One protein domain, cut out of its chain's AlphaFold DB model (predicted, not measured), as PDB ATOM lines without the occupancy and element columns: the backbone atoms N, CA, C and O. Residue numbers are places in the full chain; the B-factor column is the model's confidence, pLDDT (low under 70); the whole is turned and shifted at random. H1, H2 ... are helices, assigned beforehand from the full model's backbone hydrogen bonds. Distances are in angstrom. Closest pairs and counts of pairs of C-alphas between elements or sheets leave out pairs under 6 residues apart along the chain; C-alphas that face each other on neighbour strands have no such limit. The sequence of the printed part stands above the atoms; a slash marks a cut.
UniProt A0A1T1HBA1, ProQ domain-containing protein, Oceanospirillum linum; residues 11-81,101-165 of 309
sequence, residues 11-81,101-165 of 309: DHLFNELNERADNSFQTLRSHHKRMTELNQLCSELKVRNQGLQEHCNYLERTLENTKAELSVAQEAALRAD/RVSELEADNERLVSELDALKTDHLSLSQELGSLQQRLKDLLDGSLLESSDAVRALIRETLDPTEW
ATOM      1  N   ASP A  11     190.768 263.686 131.715       83.94
ATOM      2  CA  ASP A  11     190.524 263.778 133.157       83.94
ATOM      3  C   ASP A  11     191.563 262.979 133.961       83.94
ATOM      4  O   ASP A  11     192.030 263.442 135.002       83.94
ATOM      5  N   HIS A  12     192.012 261.821 133.459       85.06
ATOM      6  CA  HIS A  12     193.098 261.055 134.082       85.06
ATOM      7  C   HIS A  12     194.436 261.805 134.046       85.06
ATOM      8  O   HIS A  12     195.122 261.877 135.061       85.06
ATOM      9  N   LEU A  13     194.798 262.403 132.904       88.44
ATOM     10  CA  LEU A  13     196.028 263.194 132.782       88.44
ATOM     11  C   LEU A  13     195.989 264.451 133.657       88.44
ATOM     12  O   LEU A  13     197.008 264.837 134.227       88.44
ATOM     13  N   PHE A  14     194.822 265.085 133.780       87.81
ATOM     14  CA  PHE A  14     194.636 266.232 134.661       87.81
ATOM     15  C   PHE A  14     194.782 265.832 136.134       87.81
ATOM     16  O   PHE A  14     195.479 266.517 136.880       87.81
ATOM     17  N   ASN A  15     194.210 264.694 136.539       88.56
ATOM     18  CA  ASN A  15     194.363 264.162 137.893       88.56
ATOM     19  C   ASN A  15     195.808 263.746 138.200       88.56
ATOM     20  O   ASN A  15     196.317 264.111 139.253       88.56
ATOM     21  N   GLU A  16     196.509 263.075 137.281       90.44
ATOM     22  CA  GLU A  16     197.933 262.742 137.451       90.44
ATOM     23  C   GLU A  16     198.809 263.995 137.564       90.44
ATOM     24  O   GLU A  16     199.737 264.044 138.377       90.44
ATOM     25  N   LEU A  17     198.521 265.032 136.768       92.06
ATOM     26  CA  LEU A  17     199.217 266.313 136.864       92.06
ATOM     27  C   LEU A  17     198.953 266.975 138.222       92.06
ATOM     28  O   LEU A  17     199.884 267.508 138.829       92.06
ATOM     29  N   ASN A  18     197.713 266.914 138.709       91.12
ATOM     30  CA  ASN A  18     197.317 267.496 139.984       91.12
ATOM     31  C   ASN A  18     197.935 266.742 141.176       91.12
ATOM     32  O   ASN A  18     198.498 267.369 142.067       91.12
ATOM     33  N   GLU A  19     197.956 265.407 141.153       91.50
ATOM     34  CA  GLU A  19     198.645 264.585 142.159       91.50
ATOM     35  C   GLU A  19     200.161 264.815 142.148       91.50
ATOM     36  O   GLU A  19     200.802 264.900 143.198       91.50
ATOM     37  N   ARG A  20     200.766 264.958 140.962       91.25
ATOM     38  CA  ARG A  20     202.189 265.299 140.839       91.25
ATOM     39  C   ARG A  20     202.479 266.693 141.395       91.25
ATOM     40  O   ARG A  20     203.504 266.870 142.058       91.25
ATOM     41  N   ALA A  21     201.590 267.655 141.156       91.44
ATOM     42  CA  ALA A  21     201.678 268.993 141.729       91.44
ATOM     43  C   ALA A  21     201.553 268.947 143.260       91.44
ATOM     44  O   ALA A  21     202.430 269.468 143.949       91.44
ATOM     45  N   ASP A  22     200.563 268.241 143.808       93.88
ATOM     46  CA  ASP A  22     200.367 268.101 145.255       93.88
ATOM     47  C   ASP A  22     201.561 267.431 145.938       93.88
ATOM     48  O   ASP A  22     202.052 267.926 146.956       93.88
ATOM     49  N   ASN A  23     202.102 266.364 145.348       92.62
ATOM     50  CA  ASN A  23     203.318 265.718 145.836       92.62
ATOM     51  C   ASN A  23     204.511 266.685 145.828       92.62
ATOM     52  O   ASN A  23     205.266 266.737 146.799       92.62
ATOM     53  N   SER A  24     204.659 267.502 144.778       92.12
ATOM     54  CA  SER A  24     205.712 268.526 144.724       92.12
ATOM     55  C   SER A  24     205.534 269.630 145.776       92.12
ATOM     56  O   SER A  24     206.508 270.092 146.368       92.12
ATOM     57  N   PHE A  25     204.297 270.025 146.085       94.06
ATOM     58  CA  PHE A  25     204.037 271.004 147.138       94.06
ATOM     59  C   PHE A  25     204.261 270.417 148.532       94.06
ATOM     60  O   PHE A  25     204.755 271.112 149.421       94.06
ATOM     61  N   GLN A  26     203.937 269.142 148.742       93.44
ATOM     62  CA  GLN A  26     204.207 268.452 150.000       93.44
ATOM     63  C   GLN A  26     205.709 268.309 150.261       93.44
ATOM     64  O   GLN A  26     206.154 268.588 151.379       93.44
ATOM     65  N   THR A  27     206.507 267.951 149.248       94.38
ATOM     66  CA  THR A  27     207.970 267.925 149.396       94.38
ATOM     67  C   THR A  27     208.498 269.320 149.704       94.38
ATOM     68  O   THR A  27     209.246 269.471 150.669       94.38
ATOM     69  N   LEU A  28     208.039 270.354 148.996       93.19
ATOM     70  CA  LEU A  28     208.452 271.737 149.240       93.19
ATOM     71  C   LEU A  28     208.094 272.216 150.658       93.19
ATOM     72  O   LEU A  28     208.929 272.816 151.332       93.19
ATOM     73  N   ARG A  29     206.911 271.861 151.177       95.12
ATOM     74  CA  ARG A  29     206.539 272.113 152.583       95.12
ATOM     75  C   ARG A  29     207.441 271.372 153.566       95.12
ATOM     76  O   ARG A  29     207.818 271.939 154.587       95.12
ATOM     77  N   SER A  30     207.804 270.123 153.272       94.56
ATOM     78  CA  SER A  30     208.717 269.353 154.124       94.56
ATOM     79  C   SER A  30     210.127 269.957 154.153       94.56
ATOM     80  O   SER A  30     210.737 270.031 155.219       94.56
ATOM     81  N   HIS A  31     210.613 270.462 153.012       94.94
ATOM     82  CA  HIS A  31     211.877 271.187 152.917       94.94
ATOM     83  C   HIS A  31     211.819 272.506 153.680       94.94
ATOM     84  O   HIS A  31     212.711 272.769 154.478       94.94
ATOM     85  N   HIS A  32     210.743 273.280 153.529       95.00
ATOM     86  CA  HIS A  32     210.539 274.509 154.294       95.00
ATOM     87  C   HIS A  32     210.496 274.249 155.807       95.00
ATOM     88  O   HIS A  32     211.090 274.989 156.581       95.00
ATOM     89  N   LYS A  33     209.871 273.155 156.252       96.25
ATOM     90  CA  LYS A  33     209.890 272.787 157.671       96.25
ATOM     91  C   LYS A  33     211.312 272.475 158.161       96.25
ATOM     92  O   LYS A  33     211.742 273.025 159.170       96.25
ATOM     93  N   ARG A  34     212.068 271.654 157.425       96.06
ATOM     94  CA  ARG A  34     213.471 271.344 157.771       96.06
ATOM     95  C   ARG A  34     214.355 272.590 157.770       96.06
ATOM     96  O   ARG A  34     215.191 272.741 158.646       96.06
ATOM     97  N   MET A  35     214.135 273.485 156.816       90.56
ATOM     98  CA  MET A  35     214.784 274.789 156.728       90.56
ATOM     99  C   MET A  35     214.553 275.619 157.997       90.56
ATOM    100  O   MET A  35     215.499 276.125 158.590       90.56
ATOM    101  N   THR A  36     213.305 275.697 158.471       94.75
ATOM    102  CA  THR A  36     212.991 276.420 159.713       94.75
ATOM    103  C   THR A  36     213.611 275.770 160.949       94.75
ATOM    104  O   THR A  36     214.115 276.482 161.814       94.75
ATOM    105  N   GLU A  37     213.637 274.433 161.016       97.25
ATOM    106  CA  GLU A  37     214.282 273.687 162.105       97.25
ATOM    107  C   GLU A  37     215.801 273.928 162.122       97.25
ATOM    108  O   GLU A  37     216.375 274.177 163.179       97.25
ATOM    109  N   LEU A  38     216.454 273.925 160.955       93.38
ATOM    110  CA  LEU A  38     217.884 274.227 160.838       93.38
ATOM    111  C   LEU A  38     218.198 275.673 161.221       93.38
ATOM    112  O   LEU A  38     219.131 275.898 161.986       93.38
ATOM    113  N   ASN A  39     217.398 276.641 160.770       92.56
ATOM    114  CA  ASN A  39     217.578 278.044 161.150       92.56
ATOM    115  C   ASN A  39     217.418 278.250 162.660       92.56
ATOM    116  O   ASN A  39     218.197 278.986 163.271       92.56
ATOM    117  N   GLN A  40     216.463 277.555 163.283       95.94
ATOM    118  CA  GLN A  40     216.315 277.566 164.733       95.94
ATOM    119  C   GLN A  40     217.566 276.998 165.421       95.94
ATOM    120  O   GLN A  40     218.126 277.662 166.295       95.94
ATOM    121  N   LEU A  41     218.066 275.836 164.994       97.25
ATOM    122  CA  LEU A  41     219.284 275.241 165.557       97.25
ATOM    123  C   LEU A  41     220.519 276.133 165.366       97.25
ATOM    124  O   LEU A  41     221.316 276.278 166.291       97.25
ATOM    125  N   CYS A  42     220.670 276.776 164.207       90.44
ATOM    126  CA  CYS A  42     221.738 277.746 163.967       90.44
ATOM    127  C   CYS A  42     221.649 278.923 164.948       90.44
ATOM    128  O   CYS A  42     222.663 279.316 165.528       90.44
ATOM    129  N   SER A  43     220.442 279.439 165.201       93.38
ATOM    130  CA  SER A  43     220.236 280.510 166.182       93.38
ATOM    131  C   SER A  43     220.587 280.073 167.612       93.38
ATOM    132  O   SER A  43     221.252 280.813 168.338       93.38
ATOM    133  N   GLU A  44     220.236 278.844 168.001       96.38
ATOM    134  CA  GLU A  44     220.564 278.275 169.314       96.38
ATOM    135  C   GLU A  44     222.078 278.074 169.480       96.38
ATOM    136  O   GLU A  44     222.651 278.425 170.517       96.38
ATOM    137  N   LEU A  45     222.756 277.570 168.444       94.12
ATOM    138  CA  LEU A  45     224.212 277.415 168.430       94.12
ATOM    139  C   LEU A  45     224.932 278.762 168.504       94.12
ATOM    140  O   LEU A  45     225.922 278.882 169.227       94.12
ATOM    141  N   LYS A  46     224.426 279.790 167.816       93.25
ATOM    142  CA  LYS A  46     224.968 281.151 167.886       93.25
ATOM    143  C   LYS A  46     224.908 281.706 169.308       93.25
ATOM    144  O   LYS A  46     225.922 282.191 169.809       93.25
ATOM    145  N   VAL A  47     223.767 281.571 169.984       96.62
ATOM    146  CA  VAL A  47     223.610 281.993 171.388       96.62
ATOM    147  C   VAL A  47     224.546 281.207 172.307       96.62
ATOM    148  O   VAL A  47     225.215 281.788 173.160       96.62
ATOM    149  N   ARG A  48     224.662 279.887 172.112       97.31
ATOM    150  CA  ARG A  48     225.579 279.054 172.903       97.31
ATOM    151  C   ARG A  48     227.042 279.460 172.714       97.31
ATOM    152  O   ARG A  48     227.783 279.516 173.692       97.31
ATOM    153  N   ASN A  49     227.451 279.771 171.485       92.38
ATOM    154  CA  ASN A  49     228.802 280.248 171.185       92.38
ATOM    155  C   ASN A  49     229.086 281.610 171.824       92.38
ATOM    156  O   ASN A  49     230.166 281.801 172.379       92.38
ATOM    157  N   GLN A  50     228.117 282.529 171.811       95.19
ATOM    158  CA  GLN A  50     228.232 283.807 172.519       95.19
ATOM    159  C   GLN A  50     228.425 283.591 174.026       95.19
ATOM    160  O   GLN A  50     229.362 284.140 174.602       95.19
ATOM    161  N   GLY A  51     227.628 282.714 174.645       96.06
ATOM    162  CA  GLY A  51     227.772 282.383 176.067       96.06
ATOM    163  C   GLY A  51     229.126 281.749 176.412       96.06
ATOM    164  O   GLY A  51     229.730 282.092 177.427       96.06
ATOM    165  N   LEU A  52     229.653 280.869 175.553       95.56
ATOM    166  CA  LEU A  52     231.001 280.311 175.722       95.56
ATOM    167  C   LEU A  52     232.081 281.391 175.613       95.56
ATOM    168  O   LEU A  52     233.019 281.401 176.405       95.56
ATOM    169  N   GLN A  53     231.942 282.324 174.672       92.38
ATOM    170  CA  GLN A  53     232.889 283.421 174.503       92.38
ATOM    171  C   GLN A  53     232.887 284.368 175.712       92.38
ATOM    172  O   GLN A  53     233.949 284.784 176.175       92.38
ATOM    173  N   GLU A  54     231.714 284.674 176.263       96.31
ATOM    174  CA  GLU A  54     231.585 285.429 177.513       96.31
ATOM    175  C   GLU A  54     232.235 284.697 178.691       96.31
ATOM    176  O   GLU A  54     232.939 285.321 179.487       96.31
ATOM    177  N   HIS A  55     232.059 283.374 178.775       97.25
ATOM    178  CA  HIS A  55     232.693 282.559 179.806       97.25
ATOM    179  C   HIS A  55     234.224 282.554 179.685       97.25
ATOM    180  O   HIS A  55     234.910 282.744 180.688       97.25
ATOM    181  N   CYS A  56     234.771 282.435 178.471       92.44
ATOM    182  CA  CYS A  56     236.212 282.560 178.232       92.44
ATOM    183  C   CYS A  56     236.741 283.930 178.678       92.44
ATOM    184  O   CYS A  56     237.709 283.995 179.431       92.44
ATOM    185  N   ASN A  57     236.063 285.018 178.299       96.19
ATOM    186  CA  ASN A  57     236.443 286.372 178.715       96.19
ATOM    187  C   ASN A  57     236.397 286.540 180.244       96.19
ATOM    188  O   ASN A  57     237.209 287.261 180.825       96.19
ATOM    189  N   TYR A  58     235.428 285.906 180.911       97.06
ATOM    190  CA  TYR A  58     235.351 285.892 182.369       97.06
ATOM    191  C   TYR A  58     236.551 285.162 182.983       97.06
ATOM    192  O   TYR A  58     237.211 285.722 183.859       97.06
ATOM    193  N   LEU A  59     236.874 283.962 182.492       94.06
ATOM    194  CA  LEU A  59     238.018 283.186 182.971       94.06
ATOM    195  C   LEU A  59     239.341 283.936 182.768       94.06
ATOM    196  O   LEU A  59     240.148 284.004 183.694       94.06
ATOM    197  N   GLU A  60     239.538 284.579 181.615       94.25
ATOM    198  CA  GLU A  60     240.716 285.414 181.345       94.25
ATOM    199  C   GLU A  60     240.871 286.538 182.375       94.25
ATOM    200  O   GLU A  60     241.945 286.687 182.959       94.25
ATOM    201  N   ARG A  61     239.789 287.264 182.687       96.69
ATOM    202  CA  ARG A  61     239.805 288.304 183.729       96.69
ATOM    203  C   ARG A  61     240.127 287.737 185.106       96.69
ATOM    204  O   ARG A  61     240.877 288.349 185.860       96.69
ATOM    205  N   THR A  62     239.570 286.576 185.455       95.88
ATOM    206  CA  THR A  62     239.886 285.944 186.744       95.88
ATOM    207  C   THR A  62     241.350 285.518 186.822       95.88
ATOM    208  O   THR A  62     241.976 285.749 187.849       95.88
ATOM    209  N   LEU A  63     241.926 284.995 185.733       93.88
ATOM    210  CA  LEU A  63     243.346 284.650 185.659       93.88
ATOM    211  C   LEU A  63     244.251 285.882 185.741       93.88
ATOM    212  O   LEU A  63     245.317 285.820 186.347       93.88
ATOM    213  N   GLU A  64     243.869 287.001 185.130       94.44
ATOM    214  CA  GLU A  64     244.610 288.259 185.264       94.44
ATOM    215  C   GLU A  64     244.598 288.769 186.708       94.44
ATOM    216  O   GLU A  64     245.645 289.163 187.223       94.44
ATOM    217  N   ASN A  65     243.450 288.689 187.386       94.56
ATOM    218  CA  ASN A  65     243.328 289.083 188.789       94.56
ATOM    219  C   ASN A  65     244.177 288.198 189.709       94.56
ATOM    220  O   ASN A  65     244.951 288.725 190.505       94.56
ATOM    221  N   THR A  66     244.104 286.870 189.574       92.12
ATOM    222  CA  THR A  66     244.901 285.960 190.414       92.12
ATOM    223  C   THR A  66     246.398 286.103 190.147       92.12
ATOM    224  O   THR A  66     247.196 286.076 191.080       92.12
ATOM    225  N   LYS A  67     246.807 286.338 188.892       93.94
ATOM    226  CA  LYS A  67     248.204 286.665 188.554       93.94
ATOM    227  C   LYS A  67     248.663 287.965 189.206       93.94
ATOM    228  O   LYS A  67     249.791 288.027 189.693       93.94
ATOM    229  N   ALA A  68     247.812 288.991 189.224       92.69
ATOM    230  CA  ALA A  68     248.123 290.247 189.897       92.69
ATOM    231  C   ALA A  68     248.276 290.037 191.413       92.69
ATOM    232  O   ALA A  68     249.273 290.477 191.983       92.69
ATOM    233  N   GLU A  69     247.365 289.297 192.049       91.94
ATOM    234  CA  GLU A  69     247.450 288.942 193.474       91.94
ATOM    235  C   GLU A  69     248.735 288.171 193.800       91.94
ATOM    236  O   GLU A  69     249.429 288.510 194.758       91.94
ATOM    237  N   LEU A  70     249.109 287.198 192.964       88.38
ATOM    238  CA  LEU A  70     250.339 286.424 193.124       88.38
ATOM    239  C   LEU A  70     251.578 287.319 192.990       88.38
ATOM    240  O   LEU A  70     252.489 287.225 193.808       88.38
ATOM    241  N   SER A  71     251.599 288.241 192.021       92.69
ATOM    242  CA  SER A  71     252.708 289.194 191.872       92.69
ATOM    243  C   SER A  71     252.859 290.107 193.091       92.69
ATOM    244  O   SER A  71     253.972 290.320 193.566       92.69
ATOM    245  N   VAL A  72     251.746 290.573 193.666       93.75
ATOM    246  CA  VAL A  72     251.748 291.381 194.892       93.75
ATOM    247  C   VAL A  72     252.228 290.553 196.084       93.75
ATOM    248  O   VAL A  72     253.022 291.048 196.883       93.75
ATOM    249  N   ALA A  73     251.800 289.294 196.198       87.06
ATOM    250  CA  ALA A  73     252.262 288.389 197.245       87.06
ATOM    251  C   ALA A  73     253.767 288.080 197.120       87.06
ATOM    252  O   ALA A  73     254.476 288.105 198.122       87.06
ATOM    253  N   GLN A  74     254.278 287.871 195.902       87.06
ATOM    254  CA  GLN A  74     255.709 287.688 195.634       87.06
ATOM    255  C   GLN A  74     256.522 288.942 195.970       87.06
ATOM    256  O   GLN A  74     257.571 288.845 196.605       87.06
ATOM    257  N   GLU A  75     256.039 290.130 195.593       87.19
ATOM    258  CA  GLU A  75     256.674 291.393 195.978       87.19
ATOM    259  C   GLU A  75     256.659 291.600 197.499       87.19
ATOM    260  O   GLU A  75     257.643 292.083 198.062       87.19
ATOM    261  N   ALA A  76     255.570 291.229 198.177       86.12
ATOM    262  CA  ALA A  76     255.455 291.307 199.628       86.12
ATOM    263  C   ALA A  76     256.406 290.329 200.336       86.12
ATOM    264  O   ALA A  76     257.065 290.735 201.290       86.12
ATOM    265  N   ALA A  77     256.540 289.091 199.848       82.19
ATOM    266  CA  ALA A  77     257.503 288.111 200.350       82.19
ATOM    267  C   ALA A  77     258.955 288.586 200.168       82.19
ATOM    268  O   ALA A  77     259.718 288.593 201.128       82.19
ATOM    269  N   LEU A  78     259.318 289.097 198.983       82.81
ATOM    270  CA  LEU A  78     260.652 289.667 198.750       82.81
ATOM    271  C   LEU A  78     260.934 290.873 199.658       82.81
ATOM    272  O   LEU A  78     262.055 291.041 200.131       82.81
ATOM    273  N   ARG A  79     259.930 291.720 199.924       81.62
ATOM    274  CA  ARG A  79     260.059 292.818 200.898       81.62
ATOM    275  C   ARG A  79     260.213 292.293 202.324       81.62
ATOM    276  O   ARG A  79     261.040 292.834 203.052       81.62
ATOM    277  N   ALA A  80     259.466 291.257 202.702       77.62
ATOM    278  CA  ALA A  80     259.548 290.629 204.015       77.62
ATOM    279  C   ALA A  80     260.934 290.008 204.260       77.62
ATOM    280  O   ALA A  80     261.515 290.264 205.309       77.62
ATOM    281  N   ASP A  81     261.506 289.301 203.279       72.31
ATOM    282  CA  ASP A  81     262.866 288.743 203.347       72.31
ATOM    283  C   ASP A  81     263.936 289.837 203.500       72.31
ATOM    284  O   ASP A  81     264.887 289.688 204.270       72.31
ATOM    285  N   ARG A 101     249.515 277.155 200.056       77.69
ATOM    286  CA  ARG A 101     248.589 277.900 199.183       77.69
ATOM    287  C   ARG A 101     249.156 278.140 197.782       77.69
ATOM    288  O   ARG A 101     248.426 278.066 196.796       77.69
ATOM    289  N   VAL A 102     250.449 278.456 197.683       78.44
ATOM    290  CA  VAL A 102     251.130 278.657 196.394       78.44
ATOM    291  C   VAL A 102     251.223 277.336 195.631       78.44
ATOM    292  O   VAL A 102     250.912 277.311 194.443       78.44
ATOM    293  N   SER A 103     251.546 276.231 196.310       83.25
ATOM    294  CA  SER A 103     251.601 274.904 195.686       83.25
ATOM    295  C   SER A 103     250.233 274.429 195.176       83.25
ATOM    296  O   SER A 103     250.153 273.857 194.086       83.25
ATOM    297  N   GLU A 104     249.150 274.701 195.910       87.12
ATOM    298  CA  GLU A 104     247.781 274.408 195.462       87.12
ATOM    299  C   GLU A 104     247.403 275.212 194.208       87.12
ATOM    300  O   GLU A 104     246.886 274.652 193.240       87.12
ATOM    301  N   LEU A 105     247.717 276.512 194.183       81.12
ATOM    302  CA  LEU A 105     247.442 277.377 193.032       81.12
ATOM    303  C   LEU A 105     248.281 277.010 191.801       81.12
ATOM    304  O   LEU A 105     247.807 277.141 190.672       81.12
ATOM    305  N   GLU A 106     249.519 276.556 191.986       84.00
ATOM    306  CA  GLU A 106     250.352 276.036 190.898       84.00
ATOM    307  C   GLU A 106     249.750 274.755 190.306       84.00
ATOM    308  O   GLU A 106     249.598 274.662 189.086       84.00
ATOM    309  N   ALA A 107     249.302 273.822 191.153       89.69
ATOM    310  CA  ALA A 107     248.649 272.594 190.704       89.69
ATOM    311  C   ALA A 107     247.332 272.863 189.951       89.69
ATOM    312  O   ALA A 107     247.053 272.226 188.932       89.69
ATOM    313  N   ASP A 108     246.524 273.821 190.411       90.56
ATOM    314  CA  ASP A 108     245.280 274.192 189.732       90.56
ATOM    315  C   ASP A 108     245.532 274.948 188.417       90.56
ATOM    316  O   ASP A 108     244.827 274.719 187.431       90.56
ATOM    317  N   ASN A 109     246.582 275.770 188.339       82.06
ATOM    318  CA  ASN A 109     247.001 276.388 187.079       82.06
ATOM    319  C   ASN A 109     247.438 275.341 186.046       82.06
ATOM    320  O   ASN A 109     247.054 275.434 184.879       82.06
ATOM    321  N   GLU A 110     248.202 274.328 186.455       90.19
ATOM    322  CA  GLU A 110     248.598 273.233 185.563       90.19
ATOM    323  C   GLU A 110     247.386 272.441 185.050       90.19
ATOM    324  O   GLU A 110     247.304 272.132 183.856       90.19
ATOM    325  N   ARG A 111     246.397 272.179 185.917       93.94
ATOM    326  CA  ARG A 111     245.133 271.532 185.530       93.94
ATOM    327  C   ARG A 111     244.371 272.353 184.493       93.94
ATOM    328  O   ARG A 111     244.029 271.814 183.440       93.94
ATOM    329  N   LEU A 112     244.166 273.647 184.735       90.62
ATOM    330  CA  LEU A 112     243.439 274.531 183.815       90.62
ATOM    331  C   LEU A 112     244.144 274.679 182.461       90.62
ATOM    332  O   LEU A 112     243.488 274.725 181.421       90.62
ATOM    333  N   VAL A 113     245.479 274.719 182.447       91.69
ATOM    334  CA  VAL A 113     246.257 274.740 181.199       91.69
ATOM    335  C   VAL A 113     246.047 273.448 180.408       91.69
ATOM    336  O   VAL A 113     245.816 273.506 179.200       91.69
ATOM    337  N   SER A 114     246.055 272.293 181.080       90.94
ATOM    338  CA  SER A 114     245.802 271.009 180.419       90.94
ATOM    339  C   SER A 114     244.382 270.905 179.839       90.94
ATOM    340  O   SER A 114     244.207 270.404 178.730       90.94
ATOM    341  N   GLU A 115     243.379 271.447 180.538       94.94
ATOM    342  CA  GLU A 115     241.985 271.483 180.080       94.94
ATOM    343  C   GLU A 115     241.800 272.430 178.885       94.94
ATOM    344  O   GLU A 115     241.129 272.087 177.910       94.94
ATOM    345  N   LEU A 116     242.468 273.589 178.897       88.88
ATOM    346  CA  LEU A 116     242.490 274.509 177.759       88.88
ATOM    347  C   LEU A 116     243.113 273.882 176.515       88.88
ATOM    348  O   LEU A 116     242.636 274.115 175.404       88.88
ATOM    349  N   ASP A 117     244.184 273.113 176.674       91.00
ATOM    350  CA  ASP A 117     244.831 272.464 175.542       91.00
ATOM    351  C   ASP A 117     243.982 271.309 174.991       91.00
ATOM    352  O   ASP A 117     243.861 271.195 173.769       91.00
ATOM    353  N   ALA A 118     243.292 270.549 175.851       92.94
ATOM    354  CA  ALA A 118     242.301 269.555 175.427       92.94
ATOM    355  C   ALA A 118     241.138 270.195 174.640       92.94
ATOM    356  O   ALA A 118     240.815 269.768 173.529       92.94
ATOM    357  N   LEU A 119     240.570 271.296 175.143       90.25
ATOM    358  CA  LEU A 119     239.489 272.019 174.463       90.25
ATOM    359  C   LEU A 119     239.926 272.611 173.115       90.25
ATOM    360  O   LEU A 119     239.154 272.613 172.155       90.25
ATOM    361  N   LYS A 120     241.171 273.087 172.996       91.12
ATOM    362  CA  LYS A 120     241.718 273.543 171.706       91.12
ATOM    363  C   LYS A 120     241.853 272.395 170.714       91.12
ATOM    364  O   LYS A 120     241.581 272.597 169.529       91.12
ATOM    365  N   THR A 121     242.275 271.212 171.166       93.19
ATOM    366  CA  THR A 121     242.356 270.039 170.288       93.19
ATOM    367  C   THR A 121     240.979 269.593 169.809       93.19
ATOM    368  O   THR A 121     240.827 269.321 168.617       93.19
ATOM    369  N   ASP A 122     239.970 269.635 170.678       93.31
ATOM    370  CA  ASP A 122     238.585 269.320 170.317       93.31
ATOM    371  C   ASP A 122     238.000 270.354 169.349       93.31
ATOM    372  O   ASP A 122     237.348 270.010 168.369       93.31
ATOM    373  N   HIS A 123     238.282 271.642 169.549       92.81
ATOM    374  CA  HIS A 123     237.862 272.678 168.606       92.81
ATOM    375  C   HIS A 123     238.498 272.482 167.219       92.81
ATOM    376  O   HIS A 123     237.849 272.676 166.189       92.81
ATOM    377  N   LEU A 124     239.777 272.095 167.170       92.31
ATOM    378  CA  LEU A 124     240.466 271.803 165.912       92.31
ATOM    379  C   LEU A 124     239.867 270.581 165.203       92.31
ATOM    380  O   LEU A 124     239.689 270.641 163.985       92.31
ATOM    381  N   SER A 125     239.530 269.512 165.931       93.00
ATOM    382  CA  SER A 125     238.891 268.327 165.343       93.00
ATOM    383  C   SER A 125     237.483 268.645 164.831       93.00
ATOM    384  O   SER A 125     237.195 268.375 163.667       93.00
ATOM    385  N   LEU A 126     236.657 269.338 165.621       90.44
ATOM    386  CA  LEU A 126     235.322 269.803 165.224       90.44
ATOM    387  C   LEU A 126     235.367 270.709 163.987       90.44
ATOM    388  O   LEU A 126     234.548 270.573 163.081       90.44
ATOM    389  N   SER A 127     236.349 271.611 163.903       90.62
ATOM    390  CA  SER A 127     236.528 272.469 162.728       90.62
ATOM    391  C   SER A 127     236.918 271.674 161.478       90.62
ATOM    392  O   SER A 127     236.483 272.024 160.379       90.62
ATOM    393  N   GLN A 128     237.735 270.628 161.620       89.50
ATOM    394  CA  GLN A 128     238.087 269.739 160.511       89.50
ATOM    395  C   GLN A 128     236.889 268.891 160.073       89.50
ATOM    396  O   GLN A 128     236.648 268.753 158.872       89.50
ATOM    397  N   GLU A 129     236.107 268.374 161.023       91.75
ATOM    398  CA  GLU A 129     234.871 267.641 160.746       91.75
ATOM    399  C   GLU A 129     233.859 268.519 160.006       91.75
ATOM    400  O   GLU A 129     233.341 268.100 158.969       91.75
ATOM    401  N   LEU A 130     233.654 269.763 160.454       91.56
ATOM    402  CA  LEU A 130     232.802 270.741 159.777       91.56
ATOM    403  C   LEU A 130     233.267 270.988 158.335       91.56
ATOM    404  O   LEU A 130     232.456 270.924 157.412       91.56
ATOM    405  N   GLY A 131     234.571 271.192 158.121       88.06
ATOM    406  CA  GLY A 131     235.139 271.359 156.781       88.06
ATOM    407  C   GLY A 131     234.934 270.127 155.892       88.06
ATOM    408  O   GLY A 131     234.596 270.253 154.715       88.06
ATOM    409  N   SER A 132     235.063 268.924 156.456       86.12
ATOM    410  CA  SER A 132     234.813 267.672 155.731       86.12
ATOM    411  C   SER A 132     233.338 267.497 155.353       86.12
ATOM    412  O   SER A 132     233.034 267.054 154.245       86.12
ATOM    413  N   LEU A 133     232.411 267.892 156.233       83.06
ATOM    414  CA  LEU A 133     230.972 267.854 155.979       83.06
ATOM    415  C   LEU A 133     230.564 268.888 154.930       83.06
ATOM    416  O   LEU A 133     229.783 268.562 154.039       83.06
ATOM    417  N   GLN A 134     231.133 270.093 154.984       84.38
ATOM    418  CA  GLN A 134     230.939 271.128 153.967       84.38
ATOM    419  C   GLN A 134     231.435 270.662 152.596       84.38
ATOM    420  O   GLN A 134     230.718 270.805 151.607       84.38
ATOM    421  N   GLN A 135     232.616 270.039 152.532       79.00
ATOM    422  CA  GLN A 135     233.136 269.486 151.283       79.00
ATOM    423  C   GLN A 135     232.261 268.337 150.768       79.00
ATOM    424  O   GLN A 135     231.940 268.295 149.589       79.00
ATOM    425  N   ARG A 136     231.790 267.450 151.650       80.19
ATOM    426  CA  ARG A 136     230.902 266.343 151.273       80.19
ATOM    427  C   ARG A 136     229.537 266.826 150.781       80.19
ATOM    428  O   ARG A 136     228.961 266.215 149.886       80.19
ATOM    429  N   LEU A 137     229.023 267.913 151.353       79.00
ATOM    430  CA  LEU A 137     227.795 268.569 150.910       79.00
ATOM    431  C   LEU A 137     227.991 269.241 149.544       79.00
ATOM    432  O   LEU A 137     227.128 269.115 148.679       79.00
ATOM    433  N   LYS A 138     229.150 269.866 149.319       77.38
ATOM    434  CA  LYS A 138     229.553 270.407 148.015       77.38
ATOM    435  C   LYS A 138     229.685 269.315 146.951       77.38
ATOM    436  O   LYS A 138     229.095 269.436 145.887       77.38
ATOM    437  N   ASP A 139     230.343 268.207 147.267       75.19
ATOM    438  CA  ASP A 139     230.487 267.071 146.350       75.19
ATOM    439  C   ASP A 139     229.124 266.416 146.027       75.19
ATOM    440  O   ASP A 139     228.922 265.899 144.929       75.19
ATOM    441  N   LEU A 140     228.160 266.455 146.959       73.19
ATOM    442  CA  LEU A 140     226.774 266.022 146.725       73.19
ATOM    443  C   LEU A 140     225.990 266.989 145.825       73.19
ATOM    444  O   LEU A 140     225.167 266.535 145.031       73.19
ATOM    445  N   LEU A 141     226.240 268.297 145.936       66.06
ATOM    446  CA  LEU A 141     225.693 269.322 145.038       66.06
ATOM    447  C   LEU A 141     226.280 269.209 143.621       66.06
ATOM    448  O   LEU A 141     225.552 269.388 142.643       66.06
ATOM    449  N   ASP A 142     227.566 268.866 143.526       67.00
ATOM    450  CA  ASP A 142     228.312 268.718 142.272       67.00
ATOM    451  C   ASP A 142     228.124 267.319 141.629       67.00
ATOM    452  O   ASP A 142     228.432 267.113 140.452       67.00
ATOM    453  N   GLY A 143     227.572 266.348 142.369       65.62
ATOM    454  CA  GLY A 143     227.295 264.981 141.919       65.62
ATOM    455  C   GLY A 143     226.128 264.850 140.919       65.62
ATOM    456  O   GLY A 143     225.052 265.424 141.076       65.62
ATOM    457  N   SER A 144     226.325 264.007 139.899       53.78
ATOM    458  CA  SER A 144     225.487 263.811 138.690       53.78
ATOM    459  C   SER A 144     224.020 263.356 138.893       53.78
ATOM    460  O   SER A 144     223.240 263.364 137.947       53.78
ATOM    461  N   LEU A 145     223.538 263.067 140.108       51.50
ATOM    462  CA  LEU A 145     222.122 262.685 140.303       51.50
ATOM    463  C   LEU A 145     221.109 263.842 140.131       51.50
ATOM    464  O   LEU A 145     219.904 263.601 140.109       51.50
ATOM    465  N   LEU A 146     221.577 265.084 139.972       54.22
ATOM    466  CA  LEU A 146     220.744 266.281 139.789       54.22
ATOM    467  C   LEU A 146     220.767 266.843 138.357       54.22
ATOM    468  O   LEU A 146     220.361 267.982 138.145       54.22
ATOM    469  N   GLU A 147     221.188 266.073 137.351       53.47
ATOM    470  CA  GLU A 147     221.129 266.502 135.939       53.47
ATOM    471  C   GLU A 147     219.705 266.756 135.408       53.47
ATOM    472  O   GLU A 147     219.547 267.233 134.291       53.47
ATOM    473  N   SER A 148     218.657 266.486 136.193       53.81
ATOM    474  CA  SER A 148     217.265 266.583 135.733       53.81
ATOM    475  C   SER A 148     216.424 267.704 136.344       53.81
ATOM    476  O   SER A 148     215.279 267.866 135.928       53.81
ATOM    477  N   SER A 149     216.927 268.510 137.285       60.12
ATOM    478  CA  SER A 149     216.137 269.661 137.743       60.12
ATOM    479  C   SER A 149     216.986 270.772 138.348       60.12
ATOM    480  O   SER A 149     217.253 270.803 139.550       60.12
ATOM    481  N   ASP A 150     217.339 271.748 137.511       60.53
ATOM    482  CA  ASP A 150     217.903 273.029 137.950       60.53
ATOM    483  C   ASP A 150     216.982 273.769 138.936       60.53
ATOM    484  O   ASP A 150     217.462 274.551 139.749       60.53
ATOM    485  N   ALA A 151     215.681 273.457 138.956       57.78
ATOM    486  CA  ALA A 151     214.744 273.981 139.948       57.78
ATOM    487  C   ALA A 151     214.997 273.418 141.358       57.78
ATOM    488  O   ALA A 151     214.851 274.140 142.338       57.78
ATOM    489  N   VAL A 152     215.427 272.156 141.478       62.44
ATOM    490  CA  VAL A 152     215.805 271.568 142.775       62.44
ATOM    491  C   VAL A 152     217.148 272.131 143.240       62.44
ATOM    492  O   VAL A 152     217.316 272.396 144.424       62.44
ATOM    493  N   ARG A 153     218.081 272.402 142.318       62.09
ATOM    494  CA  ARG A 153     219.356 273.070 142.634       62.09
ATOM    495  C   ARG A 153     219.164 274.527 143.052       62.09
ATOM    496  O   ARG A 153     219.802 274.955 144.005       62.09
ATOM    497  N   ALA A 154     218.276 275.262 142.384       63.31
ATOM    498  CA  ALA A 154     217.912 276.626 142.760       63.31
ATOM    499  C   ALA A 154     217.200 276.657 144.120       63.31
ATOM    500  O   ALA A 154     217.584 277.434 144.982       63.31
ATOM    501  N   LEU A 155     216.256 275.741 144.362       63.03
ATOM    502  CA  LEU A 155     215.549 275.640 145.640       63.03
ATOM    503  C   LEU A 155     216.470 275.208 146.790       63.03
ATOM    504  O   LEU A 155     216.319 275.704 147.896       63.03
ATOM    505  N   ILE A 156     217.432 274.308 146.557       63.78
ATOM    506  CA  ILE A 156     218.441 273.921 147.560       63.78
ATOM    507  C   ILE A 156     219.442 275.054 147.800       63.78
ATOM    508  O   ILE A 156     219.855 275.223 148.934       63.78
ATOM    509  N   ARG A 157     219.805 275.845 146.784       63.00
ATOM    510  CA  ARG A 157     220.674 277.021 146.945       63.00
ATOM    511  C   ARG A 157     219.965 278.152 147.694       63.00
ATOM    512  O   ARG A 157     220.576 278.799 148.521       63.00
ATOM    513  N   GLU A 158     218.671 278.336 147.450       63.47
ATOM    514  CA  GLU A 158     217.850 279.349 148.126       63.47
ATOM    515  C   GLU A 158     217.380 278.915 149.523       63.47
ATOM    516  O   GLU A 158     217.085 279.753 150.368       63.47
ATOM    517  N   THR A 159     217.325 277.606 149.795       62.12
ATOM    518  CA  THR A 159     217.059 277.087 151.146       62.12
ATOM    519  C   THR A 159     218.352 276.857 151.931       62.12
ATOM    520  O   THR A 159     218.578 277.450 152.966       62.12
ATOM    521  N   LEU A 160     219.283 276.043 151.477       58.41
ATOM    522  CA  LEU A 160     220.558 275.871 152.172       58.41
ATOM    523  C   LEU A 160     221.622 276.722 151.500       58.41
ATOM    524  O   LEU A 160     222.438 276.192 150.751       58.41
ATOM    525  N   ASP A 161     221.601 278.026 151.773       52.47
ATOM    526  CA  ASP A 161     222.591 278.970 151.266       52.47
ATOM    527  C   ASP A 161     223.886 278.841 152.105       52.47
ATOM    528  O   ASP A 161     223.946 279.306 153.248       52.47
ATOM    529  N   PRO A 162     224.959 278.180 151.617       50.00
ATOM    530  CA  PRO A 162     226.175 277.965 152.411       50.00
ATOM    531  C   PRO A 162     226.940 279.275 152.670       50.00
ATOM    532  O   PRO A 162     227.871 279.317 153.475       50.00
ATOM    533  N   THR A 163     226.550 280.341 151.971       49.69
ATOM    534  CA  THR A 163     227.043 281.712 152.084       49.69
ATOM    535  C   THR A 163     226.628 282.393 153.384       49.69
ATOM    536  O   THR A 163     227.427 283.155 153.928       49.69
ATOM    537  N   GLU A 164     225.460 282.073 153.954       50.28
ATOM    538  CA  GLU A 164     225.049 282.642 155.247       50.28
ATOM    539  C   GLU A 164     225.946 282.166 156.393       50.28
ATOM    540  O   GLU A 164     226.295 282.954 157.277       50.28
ATOM    541  N   TRP A 165     226.425 280.919 156.345       47.88
ATOM    542  CA  TRP A 165     227.264 280.360 157.411       47.88
ATOM    543  C   TRP A 165     228.687 280.937 157.433       47.88
ATOM    544  O   TRP A 165     229.364 280.918 158.462       47.88
TER     545      TRP A 165
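AT A GLANCE: This is residues 11 to 81 and 101 to 165 of the 309 residues of the protein "ProQ domain-containing protein" of Oceanospirillum linum (UniProt A0A1T1HBA1). Picture two long helices running opposite ways as the two limbs of a loose, open hairpin: H1 makes the whole length, H2 runs back along part of it, and the space between them is mostly empty. Past the end of H2 the printed part folds back through residues 143 to 149, and the small helix H3, with the tiny H4 after it, comes close to H1 at Met 35 and lies off to one side of the two limbs, while residues 11 to 27 of H1 stick out free at one end. The printed part has 136 residues, with four named helices in the order H1, H2, H3, H4 and no named strand; the class is all helix. The whole is extended, with a radius of gyration of the C-alphas of 27.5 A, a rod spanning 103 by 26 by 21 A.

IN THESE COORDINATES: Find C-alpha 11 at (190.524, 263.778, 133.157); from there H1, residues 11 to 81, runs 103.8 A to C-alpha 81 at (262.866, 288.743, 203.347). Resume at C-alpha 101, at (248.589, 277.900, 199.183), where H2, residues 101 to 142, begins its 61.1 A. Then come H3, residues 150 to 159, 13.8 A long, and H4, residues 162 to 165, 5.6 A long, ending at C-alpha 165 at (227.264, 280.360, 157.411).

HOW THE PARTS SIT: Begin with H1 and H2, which are near each other: 5 pairs of their C-alphas lie within 10 A, the closest at 8.5 A. Look next at Met 35 of H1 and Thr 159 of H3, whose C-alphas, the closest of the two helices, are 6.5 A apart. H1 and H3 are close but not clearly touching and run the same way at a steep tilt of 35.3 degrees, only just past shallow. H2 and H3 are also close but not clearly touching, the C-alphas of Leu 141 and Arg 153 being the closest at 7.7 A; they run opposite ways at a shallow tilt of 22 degrees. H3 and H4 meet only through their link. H4 is apart from H1, and only just apart from H2, at 8.5 A. In H1, H2 and H3 every O i to N i+4 pair is within hydrogen-bond range; H4 is too short for such a pair, and 0 of its 1 O i to N i+3 pair is within range.

THE WHOLE: The C-alphas of Asp 11 and Asp 81 are the two farthest apart, at 103.8 A. Residues 82 to 100 are not printed, and C-alphas 81 and 101 stand 18.4 A apart across this cut. Of the links printed whole, H2 to H3 is short and H3 to H4 is tight. Residues 43 to 62, 74 to 81, 110 to 133 and 143 to 151 stand free too. The mean pLDDT of the printed part is 84.4, and residues 141 to 165 are under 70.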